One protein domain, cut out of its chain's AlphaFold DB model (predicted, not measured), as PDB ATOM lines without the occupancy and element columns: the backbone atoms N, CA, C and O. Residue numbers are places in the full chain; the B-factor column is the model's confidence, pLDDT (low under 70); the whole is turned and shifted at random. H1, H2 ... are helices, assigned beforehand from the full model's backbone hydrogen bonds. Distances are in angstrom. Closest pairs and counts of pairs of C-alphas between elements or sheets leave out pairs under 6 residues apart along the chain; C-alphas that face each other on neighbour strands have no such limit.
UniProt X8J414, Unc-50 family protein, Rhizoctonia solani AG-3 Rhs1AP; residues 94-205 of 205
ATOM      1  N   ALA A  94      49.544   7.068  20.908       86.31
ATOM      2  CA  ALA A  94      48.194   7.266  20.364       86.31
ATOM      3  C   ALA A  94      48.095   6.950  18.870       86.31
ATOM      4  O   ALA A  94      47.137   6.315  18.433       86.31
ATOM      5  N   ILE A  95      49.120   7.318  18.101       85.38
ATOM      6  CA  ILE A  95      49.178   7.033  16.664       85.38
ATOM      7  C   ILE A  95      49.222   5.521  16.416       85.38
ATOM      8  O   ILE A  95      48.486   5.026  15.567       85.38
ATOM      9  N   LEU A  96      50.011   4.769  17.193       88.06
ATOM     10  CA  LEU A  96      50.113   3.310  17.056       88.06
ATOM     11  C   LEU A  96      48.767   2.619  17.294       88.06
ATOM     12  O   LEU A  96      48.404   1.706  16.550       88.06
ATOM     13  N   TRP A  97      48.009   3.075  18.293       88.25
ATOM     14  CA  TRP A  97      46.673   2.552  18.578       88.25
ATOM     15  C   TRP A  97      45.664   2.890  17.481       88.25
ATOM     16  O   TRP A  97      44.909   2.011  17.077       88.25
ATOM     17  N   LEU A  98      45.677   4.117  16.955       89.56
ATOM     18  CA  LEU A  98      44.789   4.510  15.856       89.56
ATOM     19  C   LEU A  98      45.090   3.739  14.564       89.56
ATOM     20  O   LEU A  98      44.163   3.259  13.911       89.56
ATOM     21  N   VAL A  99      46.369   3.555  14.222       89.88
ATOM     22  CA  VAL A  99      46.770   2.733  13.069       89.88
ATOM     23  C   VAL A  99      46.333   1.280  13.278       89.88
ATOM     24  O   VAL A  99      45.698   0.704  12.395       89.88
ATOM     25  N   SER A 100      46.568   0.710  14.463       90.19
ATOM     26  CA  SER A 100      46.141  -0.660  14.792       90.19
ATOM     27  C   SER A 100      44.621  -0.831  14.717       90.19
ATOM     28  O   SER A 100      44.136  -1.791  14.125       90.19
ATOM     29  N   ALA A 101      43.852   0.126  15.242       90.75
ATOM     30  CA  ALA A 101      42.395   0.123  15.141       90.75
ATOM     31  C   ALA A 101      41.929   0.190  13.677       90.75
ATOM     32  O   ALA A 101      41.036  -0.558  13.280       90.75
ATOM     33  N   SER A 102      42.568   1.025  12.850       90.38
ATOM     34  CA  SER A 102      42.242   1.122  11.422       90.38
ATOM     35  C   SER A 102      42.531  -0.178  10.653       90.38
ATOM     36  O   SER A 102      41.742  -0.570   9.787       90.38
ATOM     37  N   LEU A 103      43.598  -0.901  11.021       90.88
ATOM     38  CA  LEU A 103      43.920  -2.229  10.488       90.88
ATOM     39  C   LEU A 103      42.860  -3.260  10.885       90.88
ATOM     40  O   LEU A 103      42.417  -4.026  10.032       90.88
ATOM     41  N   CYS A 104      42.396  -3.243  12.137       92.25
ATOM     42  CA  CYS A 104      41.305  -4.108  12.589       92.25
ATOM     43  C   CYS A 104      40.005  -3.843  11.816       92.25
ATOM     44  O   CYS A 104      39.364  -4.789  11.363       92.25
ATOM     45  N   VAL A 105      39.639  -2.574  11.598       91.50
ATOM     46  CA  VAL A 105      38.466  -2.209  10.779       91.50
ATOM     47  C   VAL A 105      38.610  -2.743   9.353       91.50
ATOM     48  O   VAL A 105      37.663  -3.305   8.805       91.50
ATOM     49  N   SER A 106      39.804  -2.637   8.766       89.75
ATOM     50  CA  SER A 106      40.062  -3.194   7.435       89.75
ATOM     51  C   SER A 106      40.000  -4.720   7.417       89.75
ATOM     52  O   SER A 106      39.417  -5.278   6.494       89.75
ATOM     53  N   ALA A 107      40.519  -5.411   8.436       91.56
ATOM     54  CA  ALA A 107      40.406  -6.866   8.549       91.56
ATOM     55  C   ALA A 107      38.947  -7.327   8.605       91.56
ATOM     56  O   ALA A 107      38.591  -8.297   7.944       91.56
ATOM     57  N   VAL A 108      38.094  -6.612   9.347       91.25
ATOM     58  CA  VAL A 108      36.650  -6.886   9.383       91.25
ATOM     59  C   VAL A 108      36.027  -6.658   8.011       91.25
ATOM     60  O   VAL A 108      35.316  -7.529   7.525       91.25
ATOM     61  N   ALA A 109      36.322  -5.536   7.350       89.62
ATOM     62  CA  ALA A 109      35.770  -5.244   6.029       89.62
ATOM     63  C   ALA A 109      36.167  -6.303   4.983       89.62
ATOM     64  O   ALA A 109      35.312  -6.794   4.249       89.62
ATOM     65  N   TRP A 110      37.437  -6.719   4.963       87.69
ATOM     66  CA  TRP A 110      37.906  -7.841   4.143       87.69
ATOM     67  C   TRP A 110      37.232  -9.155   4.540       87.69
ATOM     68  O   TRP A 110      36.768  -9.896   3.680       87.69
ATOM     69  N   GLY A 111      37.114  -9.422   5.836       89.12
ATOM     70  CA  GLY A 111      36.398 -10.574   6.366       89.12
ATOM     71  C   GLY A 111      34.975 -10.697   5.840       89.12
ATOM     72  O   GLY A 111      34.574 -11.771   5.404       89.12
ATOM     73  N   LEU A 112      34.244  -9.582   5.815       88.12
ATOM     74  CA  LEU A 112      32.879  -9.518   5.300       88.12
ATOM     75  C   LEU A 112      32.824  -9.728   3.781       88.12
ATOM     76  O   LEU A 112      31.987 -10.491   3.312       88.12
ATOM     77  N   VAL A 113      33.728  -9.105   3.012       87.50
ATOM     78  CA  VAL A 113      33.779  -9.263   1.544       87.50
ATOM     79  C   VAL A 113      34.030 -10.718   1.139       87.50
ATOM     80  O   VAL A 113      33.427 -11.201   0.186       87.50
ATOM     81  N   TYR A 114      34.893 -11.426   1.868       87.44
ATOM     82  CA  TYR A 114      35.252 -12.815   1.568       87.44
ATOM     83  C   TYR A 114      34.437 -13.845   2.357       87.44
ATOM     84  O   TYR A 114      34.727 -15.034   2.264       87.44
ATOM     85  N   SER A 115      33.416 -13.411   3.108       88.75
ATOM     86  CA  SER A 115      32.577 -14.284   3.945       88.75
ATOM     87  C   SER A 115      33.395 -15.203   4.869       88.75
ATOM     88  O   SER A 115      33.103 -16.390   5.008       88.75
ATOM     89  N   LEU A 116      34.449 -14.656   5.481       90.81
ATOM     90  CA  LEU A 116      35.322 -15.385   6.399       90.81
ATOM     91  C   LEU A 116      34.616 -15.656   7.730       90.81
ATOM     92  O   LEU A 116      33.791 -14.866   8.197       90.81
ATOM     93  N   SER A 117      34.994 -16.750   8.387       93.81
ATOM     94  CA  SER A 117      34.521 -17.031   9.742       93.81
ATOM     95  C   SER A 117      35.037 -15.981  10.743       93.81
ATOM     96  O   SER A 117      36.129 -15.433  10.565       93.81
ATOM     97  N   PRO A 118      34.325 -15.716  11.857       91.00
ATOM     98  CA  PRO A 118      34.766 -14.727  12.847       91.00
ATOM     99  C   PRO A 118      36.179 -14.991  13.392       91.00
ATOM    100  O   PRO A 118      36.940 -14.058  13.645       91.00
ATOM    101  N   PHE A 119      36.559 -16.264  13.528       93.81
ATOM    102  CA  PHE A 119      37.898 -16.655  13.966       93.81
ATOM    103  C   PHE A 119      38.976 -16.301  12.933       93.81
ATOM    104  O   PHE A 119      40.049 -15.814  13.292       93.81
ATOM    105  N   GLU A 120      38.688 -16.485  11.644       92.88
ATOM    106  CA  GLU A 120      39.593 -16.089  10.563       92.88
ATOM    107  C   GLU A 120      39.748 -14.573  10.476       92.88
ATOM    108  O   GLU A 120      40.854 -14.100  10.232       92.88
ATOM    109  N   ILE A 121      38.687 -13.809  10.749       92.88
ATOM    110  CA  ILE A 121      38.746 -12.342  10.810       92.88
ATOM    111  C   ILE A 121      39.664 -11.883  11.944       92.88
ATOM    112  O   ILE A 121      40.511 -11.013  11.739       92.88
ATOM    113  N   ILE A 122      39.554 -12.491  13.130       94.44
ATOM    114  CA  ILE A 122      40.443 -12.184  14.262       94.44
ATOM    115  C   ILE A 122      41.890 -12.544  13.913       94.44
ATOM    116  O   ILE A 122      42.799 -11.744  14.134       94.44
ATOM    117  N   LYS A 123      42.118 -13.722  13.320       94.31
ATOM    118  CA  LYS A 123      43.449 -14.142  12.863       94.31
ATOM    119  C   LYS A 123      44.015 -13.171  11.824       94.31
ATOM    120  O   LYS A 123      45.186 -12.811  11.911       94.31
ATOM    121  N   LEU A 124      43.195 -12.717  10.877       93.31
ATOM    122  CA  LEU A 124      43.571 -11.726   9.872       93.31
ATOM    123  C   LEU A 124      43.937 -10.389  10.523       93.31
ATOM    124  O   LEU A 124      44.991  -9.843  10.213       93.31
ATOM    125  N   ALA A 125      43.128  -9.894  11.462       93.94
ATOM    126  CA  ALA A 125      43.405  -8.657  12.190       93.94
ATOM    127  C   ALA A 125      44.744  -8.729  12.940       93.94
ATOM    128  O   ALA A 125      45.569  -7.822  12.832       93.94
ATOM    129  N   LEU A 126      45.000  -9.840  13.638       93.56
ATOM    130  CA  LEU A 126      46.267 -10.063  14.335       93.56
ATOM    131  C   LEU A 126      47.453 -10.137  13.368       93.56
ATOM    132  O   LEU A 126      48.508  -9.582  13.670       93.56
ATOM    133  N   LEU A 127      47.298 -10.773  12.204       93.50
ATOM    134  CA  LEU A 127      48.345 -10.805  11.181       93.50
ATOM    135  C   LEU A 127      48.631  -9.402  10.627       93.50
ATOM    136  O   LEU A 127      49.795  -9.015  10.582       93.50
ATOM    137  N   LEU A 128      47.604  -8.613  10.303       93.25
ATOM    138  CA  LEU A 128      47.792  -7.242   9.815       93.25
ATOM    139  C   LEU A 128      48.518  -6.357  10.840       93.25
ATOM    140  O   LEU A 128      49.426  -5.606  10.489       93.25
ATOM    141  N   VAL A 129      48.164  -6.458  12.124       93.19
ATOM    142  CA  VAL A 129      48.798  -5.643  13.172       93.19
ATOM    143  C   VAL A 129      50.207  -6.143  13.497       93.19
ATOM    144  O   VAL A 129      51.159  -5.366  13.500       93.19
ATOM    145  N   ILE A 130      50.377  -7.436  13.775       92.38
ATOM    146  CA  ILE A 130      51.653  -7.965  14.273       92.38
ATOM    147  C   ILE A 130      52.654  -8.137  13.132       92.38
ATOM    148  O   ILE A 130      53.776  -7.642  13.226       92.38
ATOM    149  N   ARG A 131      52.276  -8.835  12.057       92.88
ATOM    150  CA  ARG A 131      53.186  -9.147  10.946       92.88
ATOM    151  C   ARG A 131      53.379  -7.932  10.043       92.88
ATOM    152  O   ARG A 131      54.514  -7.533   9.794       92.88
ATOM    153  N   ASP A 132      52.288  -7.359   9.540       89.44
ATOM    154  CA  ASP A 132      52.396  -6.351   8.478       89.44
ATOM    155  C   ASP A 132      52.738  -4.966   9.002       89.44
ATOM    156  O   ASP A 132      53.421  -4.225   8.303       89.44
ATOM    157  N   PHE A 133      52.318  -4.615  10.215       91.94
ATOM    158  CA  PHE A 133      52.604  -3.301  10.782       91.94
ATOM    159  C   PHE A 133      53.798  -3.306  11.745       91.94
ATOM    160  O   PHE A 133      54.778  -2.596  11.503       91.94
ATOM    161  N   LEU A 134      53.758  -4.111  12.814       91.44
ATOM    162  CA  LEU A 134      54.795  -4.084  13.855       91.44
ATOM    163  C   LEU A 134      56.103  -4.752  13.416       91.44
ATOM    164  O   LEU A 134      57.170  -4.162  13.576       91.44
ATOM    165  N   PHE A 135      56.042  -5.967  12.867       91.94
ATOM    166  CA  PHE A 135      57.236  -6.716  12.473       91.94
ATOM    167  C   PHE A 135      57.933  -6.072  11.272       91.94
ATOM    168  O   PHE A 135      59.134  -5.803  11.340       91.94
ATOM    169  N   SER A 136      57.186  -5.738  10.212       92.88
ATOM    170  CA  SER A 136      57.749  -4.995   9.076       92.88
ATOM    171  C   SER A 136      58.328  -3.643   9.522       92.88
ATOM    172  O   SER A 136      59.433  -3.282   9.120       92.88
ATOM    173  N   GLY A 137      57.641  -2.940  10.429       91.44
ATOM    174  CA  GLY A 137      58.082  -1.655  10.955       91.44
ATOM    175  C   GLY A 137      59.347  -1.737  11.784       91.44
ATOM    176  O   GLY A 137      60.220  -0.887  11.643       91.44
ATOM    177  N   ALA A 138      59.497  -2.777  12.603       90.75
ATOM    178  CA  ALA A 138      60.724  -3.010  13.352       90.75
ATOM    179  C   ALA A 138      61.918  -3.265  12.416       90.75
ATOM    180  O   ALA A 138      63.008  -2.742  12.660       90.75
ATOM    181  N   ILE A 139      61.712  -4.015  11.326       93.81
ATOM    182  CA  ILE A 139      62.745  -4.254  10.308       93.81
ATOM    183  C   ILE A 139      63.116  -2.941   9.614       93.81
ATOM    184  O   ILE A 139      64.285  -2.558   9.628       93.81
ATOM    185  N   VAL A 140      62.135  -2.221   9.057       93.12
ATOM    186  CA  VAL A 140      62.363  -0.957   8.337       93.12
ATOM    187  C   VAL A 140      63.026   0.077   9.245       93.12
ATOM    188  O   VAL A 140      64.022   0.680   8.851       93.12
ATOM    189  N   ALA A 141      62.546   0.239  10.480       91.69
ATOM    190  CA  ALA A 141      63.142   1.146  11.456       91.69
ATOM    191  C   ALA A 141      64.602   0.789  11.740       91.69
ATOM    192  O   ALA A 141      65.457   1.666  11.736       91.69
ATOM    193  N   THR A 142      64.914  -0.496  11.923       91.25
ATOM    194  CA  THR A 142      66.287  -0.949  12.189       91.25
ATOM    195  C   THR A 142      67.209  -0.695  10.997       91.25
ATOM    196  O   THR A 142      68.329  -0.226  11.194       91.25
ATOM    197  N   LEU A 143      66.736  -0.929   9.769       93.19
ATOM    198  CA  LEU A 143      67.495  -0.638   8.550       93.19
ATOM    199  C   LEU A 143      67.749   0.864   8.387       93.19
ATOM    200  O   LEU A 143      68.889   1.271   8.180       93.19
ATOM    201  N   VAL A 144      66.712   1.695   8.525       91.56
ATOM    202  CA  VAL A 144      66.826   3.158   8.404       91.56
ATOM    203  C   VAL A 144      67.703   3.732   9.513       91.56
ATOM    204  O   VAL A 144      68.525   4.611   9.256       91.56
ATOM    205  N   TRP A 145      67.570   3.226  10.738       92.12
ATOM    206  CA  TRP A 145      68.397   3.611  11.879       92.12
ATOM    207  C   TRP A 145      69.865   3.262  11.658       92.12
ATOM    208  O   TRP A 145      70.725   4.125  11.844       92.12
ATOM    209  N   ALA A 146      70.151   2.031  11.228       90.31
ATOM    210  CA  ALA A 146      71.506   1.595  10.923       90.31
ATOM    211  C   ALA A 146      72.094   2.436   9.786       90.31
ATOM    212  O   ALA A 146      73.178   2.985   9.940       90.31
ATOM    213  N   PHE A 147      71.355   2.623   8.691       91.38
ATOM    214  CA  PHE A 147      71.775   3.444   7.555       91.38
ATOM    215  C   PHE A 147      72.085   4.889   7.972       91.38
ATOM    216  O   PHE A 147      73.163   5.409   7.688       91.38
ATOM    217  N   SER A 148      71.179   5.522   8.719       89.19
ATOM    218  CA  SER A 148      71.345   6.913   9.153       89.19
ATOM    219  C   SER A 148      72.543   7.067  10.083       89.19
ATOM    220  O   SER A 148      73.323   8.005   9.935       89.19
ATOM    221  N   ASN A 149      72.724   6.121  11.010       88.94
ATOM    222  CA  ASN A 149      73.796   6.197  11.994       88.94
ATOM    223  C   ASN A 149      75.164   5.698  11.502       88.94
ATOM    224  O   ASN A 149      76.156   5.853  12.208       88.94
ATOM    225  N   THR A 150      75.230   5.101  10.316       85.00
ATOM    226  CA  THR A 150      76.488   4.619   9.723       85.00
ATOM    227  C   THR A 150      76.968   5.518   8.593       85.00
ATOM    228  O   THR A 150      78.170   5.731   8.473       85.00
ATOM    229  N   LEU A 151      76.051   6.074   7.793       82.44
ATOM    230  CA  LEU A 151      76.399   6.800   6.568       82.44
ATOM    231  C   LEU A 151      76.111   8.303   6.618       82.44
ATOM    232  O   LEU A 151      76.739   9.051   5.875       82.44
ATOM    233  N   LEU A 152      75.174   8.763   7.456       79.88
ATOM    234  CA  LEU A 152      74.684  10.150   7.412       79.88
ATOM    235  C   LEU A 152      75.184  11.042   8.558       79.88
ATOM    236  O   LEU A 152      74.839  12.225   8.589       79.88
ATOM    237  N   LEU A 153      75.996  10.532   9.495       80.25
ATOM    238  CA  LEU A 153      76.584  11.398  10.522       80.25
ATOM    239  C   LEU A 153      77.662  12.293   9.922       80.25
ATOM    240  O   LEU A 153      78.687  11.824   9.430       80.25
ATOM    241  N   SER A 154      77.457  13.601  10.055       73.56
ATOM    242  CA  SER A 154      78.489  14.576   9.732       73.56
ATOM    243  C   SER A 154      79.557  14.597  10.835       73.56
ATOM    244  O   SER A 154      79.218  14.883  11.989       73.56
ATOM    245  N   PRO A 155      80.848  14.382  10.516       69.38
ATOM    246  CA  PRO A 155      81.933  14.418  11.503       69.38
ATOM    247  C   PRO A 155      82.167  15.824  12.082       69.38
ATOM    248  O   PRO A 155      82.848  15.979  13.089       69.38
ATOM    249  N   SER A 156      81.597  16.859  11.456       72.25
ATOM    250  CA  SER A 156      81.740  18.262  11.856       72.25
ATOM    251  C   SER A 156      80.810  18.708  12.991       72.25
ATOM    252  O   SER A 156      80.961  19.824  13.486       72.25
ATOM    253  N   GLN A 157      79.858  17.876  13.434       71.56
ATOM    254  CA  GLN A 157      78.987  18.204  14.567       71.56
ATOM    255  C   GLN A 157      79.559  17.677  15.887       71.56
ATOM    256  O   GLN A 157      79.752  16.477  16.063       71.56
ATOM    257  N   SER A 158      79.799  18.586  16.836       67.62
ATOM    258  CA  SER A 158      80.205  18.271  18.210       67.62
ATOM    259  C   SER A 158      79.175  18.838  19.194       67.62
ATOM    260  O   SER A 158      79.058  20.062  19.280       67.62
ATOM    261  N   PRO A 159      78.432  18.002  19.949       70.62
ATOM    262  CA  PRO A 159      78.433  16.532  19.949       70.62
ATOM    263  C   PRO A 159      77.774  15.916  18.693       70.62
ATOM    264  O   PRO A 159      76.948  16.573  18.054       70.62
ATOM    265  N   PRO A 160      78.096  14.654  18.341       71.62
ATOM    266  CA  PRO A 160      77.496  13.970  17.197       71.62
ATOM    267  C   PRO A 160      75.990  13.755  17.402       71.62
ATOM    268  O   PRO A 160      75.560  13.218  18.425       71.62
ATOM    269  N   THR A 161      75.178  14.146  16.416       79.25
ATOM    270  CA  THR A 161      73.718  13.986  16.468       79.25
ATOM    271  C   THR A 161      73.310  12.595  15.977       79.25
ATOM    272  O   THR A 161      73.136  12.343  14.788       79.25
ATOM    273  N   LYS A 162      73.176  11.644  16.907       84.06
ATOM    274  CA  LYS A 162      72.699  10.292  16.584       84.06
ATOM    275  C   LYS A 162      71.186  10.279  16.385       84.06
ATOM    276  O   LYS A 162      70.443  10.930  17.120       84.06
ATOM    277  N   VAL A 163      70.733   9.489  15.420       87.31
ATOM    278  CA  VAL A 163      69.309   9.253  15.179       87.31
ATOM    279  C   VAL A 163      68.806   8.183  16.145       87.31
ATOM    280  O   VAL A 163      69.375   7.094  16.246       87.31
ATOM    281  N   GLU A 164      67.725   8.481  16.856       87.31
ATOM    282  CA  GLU A 164      67.092   7.560  17.799       87.31
ATOM    283  C   GLU A 164      66.262   6.498  17.059       87.31
ATOM    284  O   GLU A 164      65.524   6.811  16.126       87.31
ATOM    285  N   TRP A 165      66.320   5.235  17.498       87.31
ATOM    286  CA  TRP A 165      65.541   4.151  16.874       87.31
ATOM    287  C   TRP A 165      64.024   4.404  16.953       87.31
ATOM    288  O   TRP A 165      63.296   4.191  15.982       87.31
ATOM    289  N   ALA A 166      63.545   4.943  18.079       86.06
ATOM    290  CA  ALA A 166      62.134   5.290  18.260       86.06
ATOM    291  C   ALA A 166      61.655   6.338  17.240       86.06
ATOM    292  O   ALA A 166      60.538   6.235  16.739       86.06
ATOM    293  N   TYR A 167      62.514   7.291  16.866       87.31
ATOM    294  CA  TYR A 167      62.210   8.245  15.801       87.31
ATOM    295  C   TYR A 167      62.100   7.553  14.437       87.31
ATOM    296  O   TYR A 167      61.150   7.798  13.701       87.31
ATOM    297  N   THR A 168      63.011   6.633  14.103       90.94
ATOM    298  CA  THR A 168      62.923   5.893  12.829       90.94
ATOM    299  C   THR A 168      61.682   5.003  12.735       90.94
ATOM    300  O   THR A 168      61.086   4.890  11.666       90.94
ATOM    301  N   PHE A 169      61.237   4.430  13.855       90.19
ATOM    302  CA  PHE A 169      59.983   3.683  13.924       90.19
ATOM    303  C   PHE A 169      58.747   4.592  13.805       90.19
ATOM    304  O   PHE A 169      57.757   4.220  13.171       90.19
ATOM    305  N   ASP A 170      58.806   5.810  14.347       88.50
ATOM    306  CA  ASP A 170      57.755   6.814  14.157       88.50
ATOM    307  C   ASP A 170      57.643   7.253  12.689       88.50
ATOM    308  O   ASP A 170      56.544   7.362  12.147       88.50
ATOM    309  N   VAL A 171      58.777   7.429  12.000       89.25
ATOM    310  CA  VAL A 171      58.803   7.711  10.556       89.25
ATOM    311  C   VAL A 171      58.146   6.579   9.763       89.25
ATOM    312  O   VAL A 171      57.317   6.865   8.899       89.25
ATOM    313  N   HIS A 172      58.443   5.311  10.086       91.38
ATOM    314  CA  HIS A 172      57.745   4.159   9.494       91.38
ATOM    315  C   HIS A 172      56.241   4.226   9.746       91.38
ATOM    316  O   HIS A 172      55.459   4.115   8.809       91.38
ATOM    317  N   THR A 173      55.831   4.463  10.993       88.75
ATOM    318  CA  THR A 173      54.413   4.541  11.372       88.75
ATOM    319  C   THR A 173      53.677   5.609  10.561       88.75
ATOM    320  O   THR A 173      52.597   5.356  10.026       88.75
ATOM    321  N   ASN A 174      54.292   6.782  10.411       88.69
ATOM    322  CA  ASN A 174      53.750   7.868   9.607       88.69
ATOM    323  C   ASN A 174      53.696   7.488   8.111       88.69
ATOM    324  O   ASN A 174      52.682   7.691   7.452       88.69
ATOM    325  N   ALA A 175      54.748   6.894   7.552       88.25
ATOM    326  CA  ALA A 175      54.750   6.491   6.143       88.25
ATOM    327  C   ALA A 175      53.752   5.356   5.842       88.25
ATOM    328  O   ALA A 175      53.158   5.318   4.765       88.25
ATOM    329  N   PHE A 176      53.544   4.449   6.797       88.38
ATOM    330  CA  PHE A 176      52.683   3.285   6.649       88.38
ATOM    331  C   PHE A 176      51.214   3.673   6.489       88.38
ATOM    332  O   PHE A 176      50.520   3.091   5.661       88.38
ATOM    333  N   PHE A 177      50.726   4.664   7.242       85.19
ATOM    334  CA  PHE A 177      49.294   4.964   7.286       85.19
ATOM    335  C   PHE A 177      48.690   5.400   5.931       85.19
ATOM    336  O   PHE A 177      47.690   4.802   5.523       85.19
ATOM    337  N   PRO A 178      49.272   6.347   5.166       85.19
ATOM    338  CA  PRO A 178      48.772   6.683   3.832       85.19
ATOM    339  C   PRO A 178      48.860   5.508   2.852       85.19
ATOM    340  O   PRO A 178      47.927   5.272   2.086       85.19
ATOM    341  N   VAL A 179      49.958   4.743   2.893       84.69
ATOM    342  CA  VAL A 179      50.147   3.554   2.044       84.69
ATOM    343  C   VAL A 179      49.074   2.509   2.344       84.69
ATOM    344  O   VAL A 179      48.459   1.973   1.427       84.69
ATOM    345  N   PHE A 180      48.794   2.271   3.622       87.44
ATOM    346  CA  PHE A 180      47.738   1.386   4.087       87.44
ATOM    347  C   PHE A 180      46.351   1.837   3.609       87.44
ATOM    348  O   PHE A 180      45.600   1.018   3.081       87.44
ATOM    349  N   LEU A 181      46.010   3.125   3.735       83.44
ATOM    350  CA  LEU A 181      44.716   3.640   3.276       83.44
ATOM    351  C   LEU A 181      44.526   3.453   1.769       83.44
ATOM    352  O   LEU A 181      43.438   3.081   1.326       83.44
ATOM    353  N   ILE A 182      45.584   3.663   0.986       83.81
ATOM    354  CA  ILE A 182      45.553   3.415  -0.456       83.81
ATOM    355  C   ILE A 182      45.411   1.916  -0.723       83.81
ATOM    356  O   ILE A 182      44.534   1.516  -1.479       83.81
ATOM    357  N   LEU A 183      46.232   1.067  -0.104       81.69
ATOM    358  CA  LEU A 183      46.254  -0.361  -0.416       81.69
ATOM    359  C   LEU A 183      45.028  -1.111   0.081       81.69
ATOM    360  O   LEU A 183      44.522  -1.933  -0.664       81.69
ATOM    361  N   HIS A 184      44.539  -0.862   1.292       83.25
ATOM    362  CA  HIS A 184      43.401  -1.589   1.861       83.25
ATOM    363  C   HIS A 184      42.084  -0.842   1.678       83.25
ATOM    364  O   HIS A 184      41.076  -1.463   1.344       83.25
ATOM    365  N   GLY A 185      42.066   0.482   1.842       80.31
ATOM    366  CA  GLY A 185      40.842   1.269   1.685       80.31
ATOM    367  C   GLY A 185      40.333   1.256   0.244       80.31
ATOM    368  O   GLY A 185      39.169   0.931  -0.007       80.31
ATOM    369  N   LEU A 186      41.211   1.537  -0.723       84.25
ATOM    370  CA  LEU A 186      40.825   1.566  -2.136       84.25
ATOM    371  C   LEU A 186      40.442   0.176  -2.651       84.25
ATOM    372  O   LEU A 186      39.432   0.036  -3.336       84.25
ATOM    373  N   THR A 187      41.214  -0.858  -2.318       85.19
ATOM    374  CA  THR A 187      40.951  -2.229  -2.790       85.19
ATOM    375  C   THR A 187      39.646  -2.784  -2.242       85.19
ATOM    376  O   THR A 187      38.865  -3.331  -3.017       85.19
ATOM    377  N   THR A 188      39.351  -2.569  -0.957       82.81
ATOM    378  CA  THR A 188      38.068  -2.971  -0.360       82.81
ATOM    379  C   THR A 188      36.911  -2.231  -1.020       82.81
ATOM    380  O   THR A 188      35.898  -2.837  -1.361       82.81
ATOM    381  N   CYS A 189      37.065  -0.926  -1.271       82.44
ATOM    382  CA  CYS A 189      36.046  -0.136  -1.960       82.44
ATOM    383  C   CYS A 189      35.802  -0.644  -3.390       82.44
ATOM    384  O   CYS A 189      34.656  -0.796  -3.814       82.44
ATOM    385  N   ILE A 190      36.870  -0.947  -4.132       85.69
ATOM    386  CA  ILE A 190      36.775  -1.507  -5.484       85.69
ATOM    387  C   ILE A 190      36.099  -2.880  -5.448       85.69
ATOM    388  O   ILE A 190      35.207  -3.124  -6.260       85.69
ATOM    389  N   ALA A 191      36.492  -3.757  -4.523       84.06
ATOM    390  CA  ALA A 191      35.901  -5.080  -4.362       84.06
ATOM    391  C   ALA A 191      34.401  -4.982  -4.042       84.06
ATOM    392  O   ALA A 191      33.586  -5.582  -4.738       84.06
ATOM    393  N   SER A 192      34.028  -4.125  -3.090       83.81
ATOM    394  CA  SER A 192      32.630  -3.865  -2.729       83.81
ATOM    395  C   SER A 192      31.815  -3.334  -3.916       83.81
ATOM    396  O   SER A 192      30.746  -3.861  -4.215       83.81
ATOM    397  N   ARG A 193      32.342  -2.368  -4.684       84.44
ATOM    398  CA  ARG A 193      31.666  -1.850  -5.891       84.44
ATOM    399  C   ARG A 193      31.529  -2.883  -7.009       84.44
ATOM    400  O   ARG A 193      30.616  -2.764  -7.829       84.44
ATOM    401  N   ARG A 194      32.465  -3.831  -7.118       84.19
ATOM    402  CA  ARG A 194      32.373  -4.939  -8.082       84.19
ATOM    403  C   ARG A 194      31.257  -5.898  -7.681       84.19
ATOM    404  O   ARG A 194      30.463  -6.263  -8.541       84.19
ATOM    405  N   GLU A 195      31.154  -6.213  -6.395       81.81
ATOM    406  CA  GLU A 195      30.113  -7.097  -5.871       81.81
ATOM    407  C   GLU A 195      28.711  -6.487  -6.026       81.81
ATOM    408  O   GLU A 195      27.821  -7.124  -6.584       81.81
ATOM    409  N   SER A 196      28.527  -5.206  -5.678       81.25
ATOM    410  CA  SER A 196      27.233  -4.526  -5.863       81.25
ATOM    411  C   SER A 196      26.783  -4.485  -7.328       81.25
ATOM    412  O   SER A 196      25.599  -4.635  -7.615       81.25
ATOM    413  N   ARG A 197      27.718  -4.317  -8.277       85.38
ATOM    414  CA  ARG A 197      27.395  -4.369  -9.714       85.38
ATOM    415  C   ARG A 197      27.023  -5.770 -10.186       85.38
ATOM    416  O   ARG A 197      26.136  -5.899 -11.022       85.38
ATOM    417  N   ARG A 198      27.681  -6.805  -9.661       82.88
ATOM    418  CA  ARG A 198      27.349  -8.203  -9.963       82.88
ATOM    419  C   ARG A 198      25.939  -8.553  -9.484       82.88
ATOM    420  O   ARG A 198      25.200  -9.167 -10.241       82.88
ATOM    421  N   MET A 199      25.563  -8.129  -8.277       80.50
ATOM    422  CA  MET A 199      24.222  -8.375  -7.734       80.50
ATOM    423  C   MET A 199      23.128  -7.624  -8.502       80.50
ATOM    424  O   MET A 199      22.085  -8.208  -8.759       80.50
ATOM    425  N   GLY A 200      23.371  -6.381  -8.936       77.81
ATOM    426  CA  GLY A 200      22.407  -5.636  -9.761       77.81
ATOM    427  C   GLY A 200      22.071  -6.346 -11.078       77.81
ATOM    428  O   GLY A 200      20.906  -6.520 -11.403       77.81
ATOM    429  N   MET A 201      23.080  -6.871 -11.783       78.06
ATOM    430  CA  MET A 201      22.853  -7.628 -13.026       78.06
ATOM    431  C   MET A 201      22.116  -8.963 -12.819       78.06
ATOM    432  O   MET A 201      21.548  -9.478 -13.773       78.06
ATOM    433  N   ALA A 202      22.141  -9.539 -11.614       71.25
ATOM    434  CA  ALA A 202      21.456 -10.795 -11.301       71.25
ATOM    435  C   ALA A 202      19.973 -10.612 -10.925       71.25
ATOM    436  O   ALA A 202      19.246 -11.595 -10.864       71.25
ATOM    437  N   VAL A 203      19.542  -9.380 -10.633       73.12
ATOM    438  CA  VAL A 203      18.142  -9.046 -10.311       73.12
ATOM    439  C   VAL A 203      17.369  -8.610 -11.563       73.12
ATOM    440  O   VAL A 203      16.157  -8.796 -11.620       73.12
ATOM    441  N   ASP A 204      18.068  -8.070 -12.564       68.31
ATOM    442  CA  ASP A 204      17.479  -7.526 -13.797       68.31
ATOM    443  C   ASP A 204      17.391  -8.537 -14.967       68.31
ATOM    444  O   ASP A 204      16.949  -8.161 -16.056       68.31
ATOM    445  N   GLY A 205      17.834  -9.788 -14.784       55.25
ATOM    446  CA  GLY A 205      17.838 -10.848 -15.807       55.25
ATOM    447  C   GLY A 205      16.990 -12.048 -15.420       55.25
ATOM    448  O   GLY A 205      16.356 -12.620 -16.335       55.25
TER     449      GLY A 205
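What this domain is: This is residues 94 to 205 of the 205 residues of the protein "Unc-50 family protein" of Rhizoctonia solani AG-3 Rhs1AP (UniProt X8J414). A long, slender up-and-down bundle of three helices, each running against the one before it: the longest, H3, makes most of the length, H2 crosses the first part of H3, and H1 folds back from H2 to run beside H3. A loop at residues 155 to 160 sticks out at one end, and residues 196 to 205, mostly the last turns of H3, stick out at the other. The printed part has 112 residues with three named helices in the order H1, H2, H3 and no named strand, class all helix. It is only just extended, close to loose, with a radius of gyration of the C-alphas of 20.0 A and spans of 76 by 27 by 21 A.

Where its parts are: H3, residues 165 to 203, is 56.2 A long, from C-alpha 165 at (65.541, 4.151, 16.874) to C-alpha 203 at (18.142, -9.046, -10.311), with a kink of 29 degrees near residue 176. H2, residues 118 to 151, is 47.3 A long. H1, residues 94 to 113, is 28.9 A long and begins at C-alpha 94 at (48.194, 7.266, 20.364).

How they stand to each other: H3, with residues 165 to 176 alone, touches residues 133 to 145 of H2; their closest C-alphas, Phe 169 and Ala 141, are 4.7 A apart. This hairpin runs opposite ways at 36 degrees, only just a steep tilt. H1 touches H3 at a shallow tilt of 22 degrees, the same way; the closest C-alphas, Trp 110 and Thr 188, are 6.6 A apart. H1 and H2 form a hairpin, opposite ways at a steep tilt of 42 degrees; H2 touches H1 with residues 118 to 129 alone, closest at the C-alphas of Cys 104 and Ala 125, 5.0 A. Every O i to N i+4 pair is within hydrogen-bond range in H1, against 26 of 30 in H2 and 32 of 35 in H3.

The domain as a whole: The C-alphas farthest apart, Ser 158 and Gly 205, are 76.8 A apart. The printed part has no cut; the link H1 to H2 is tight, and H2 to H3 is long, 13 residues. The mean pLDDT of the printed part is 86.4; residues 155, 158 and 204 to 205 are under 70.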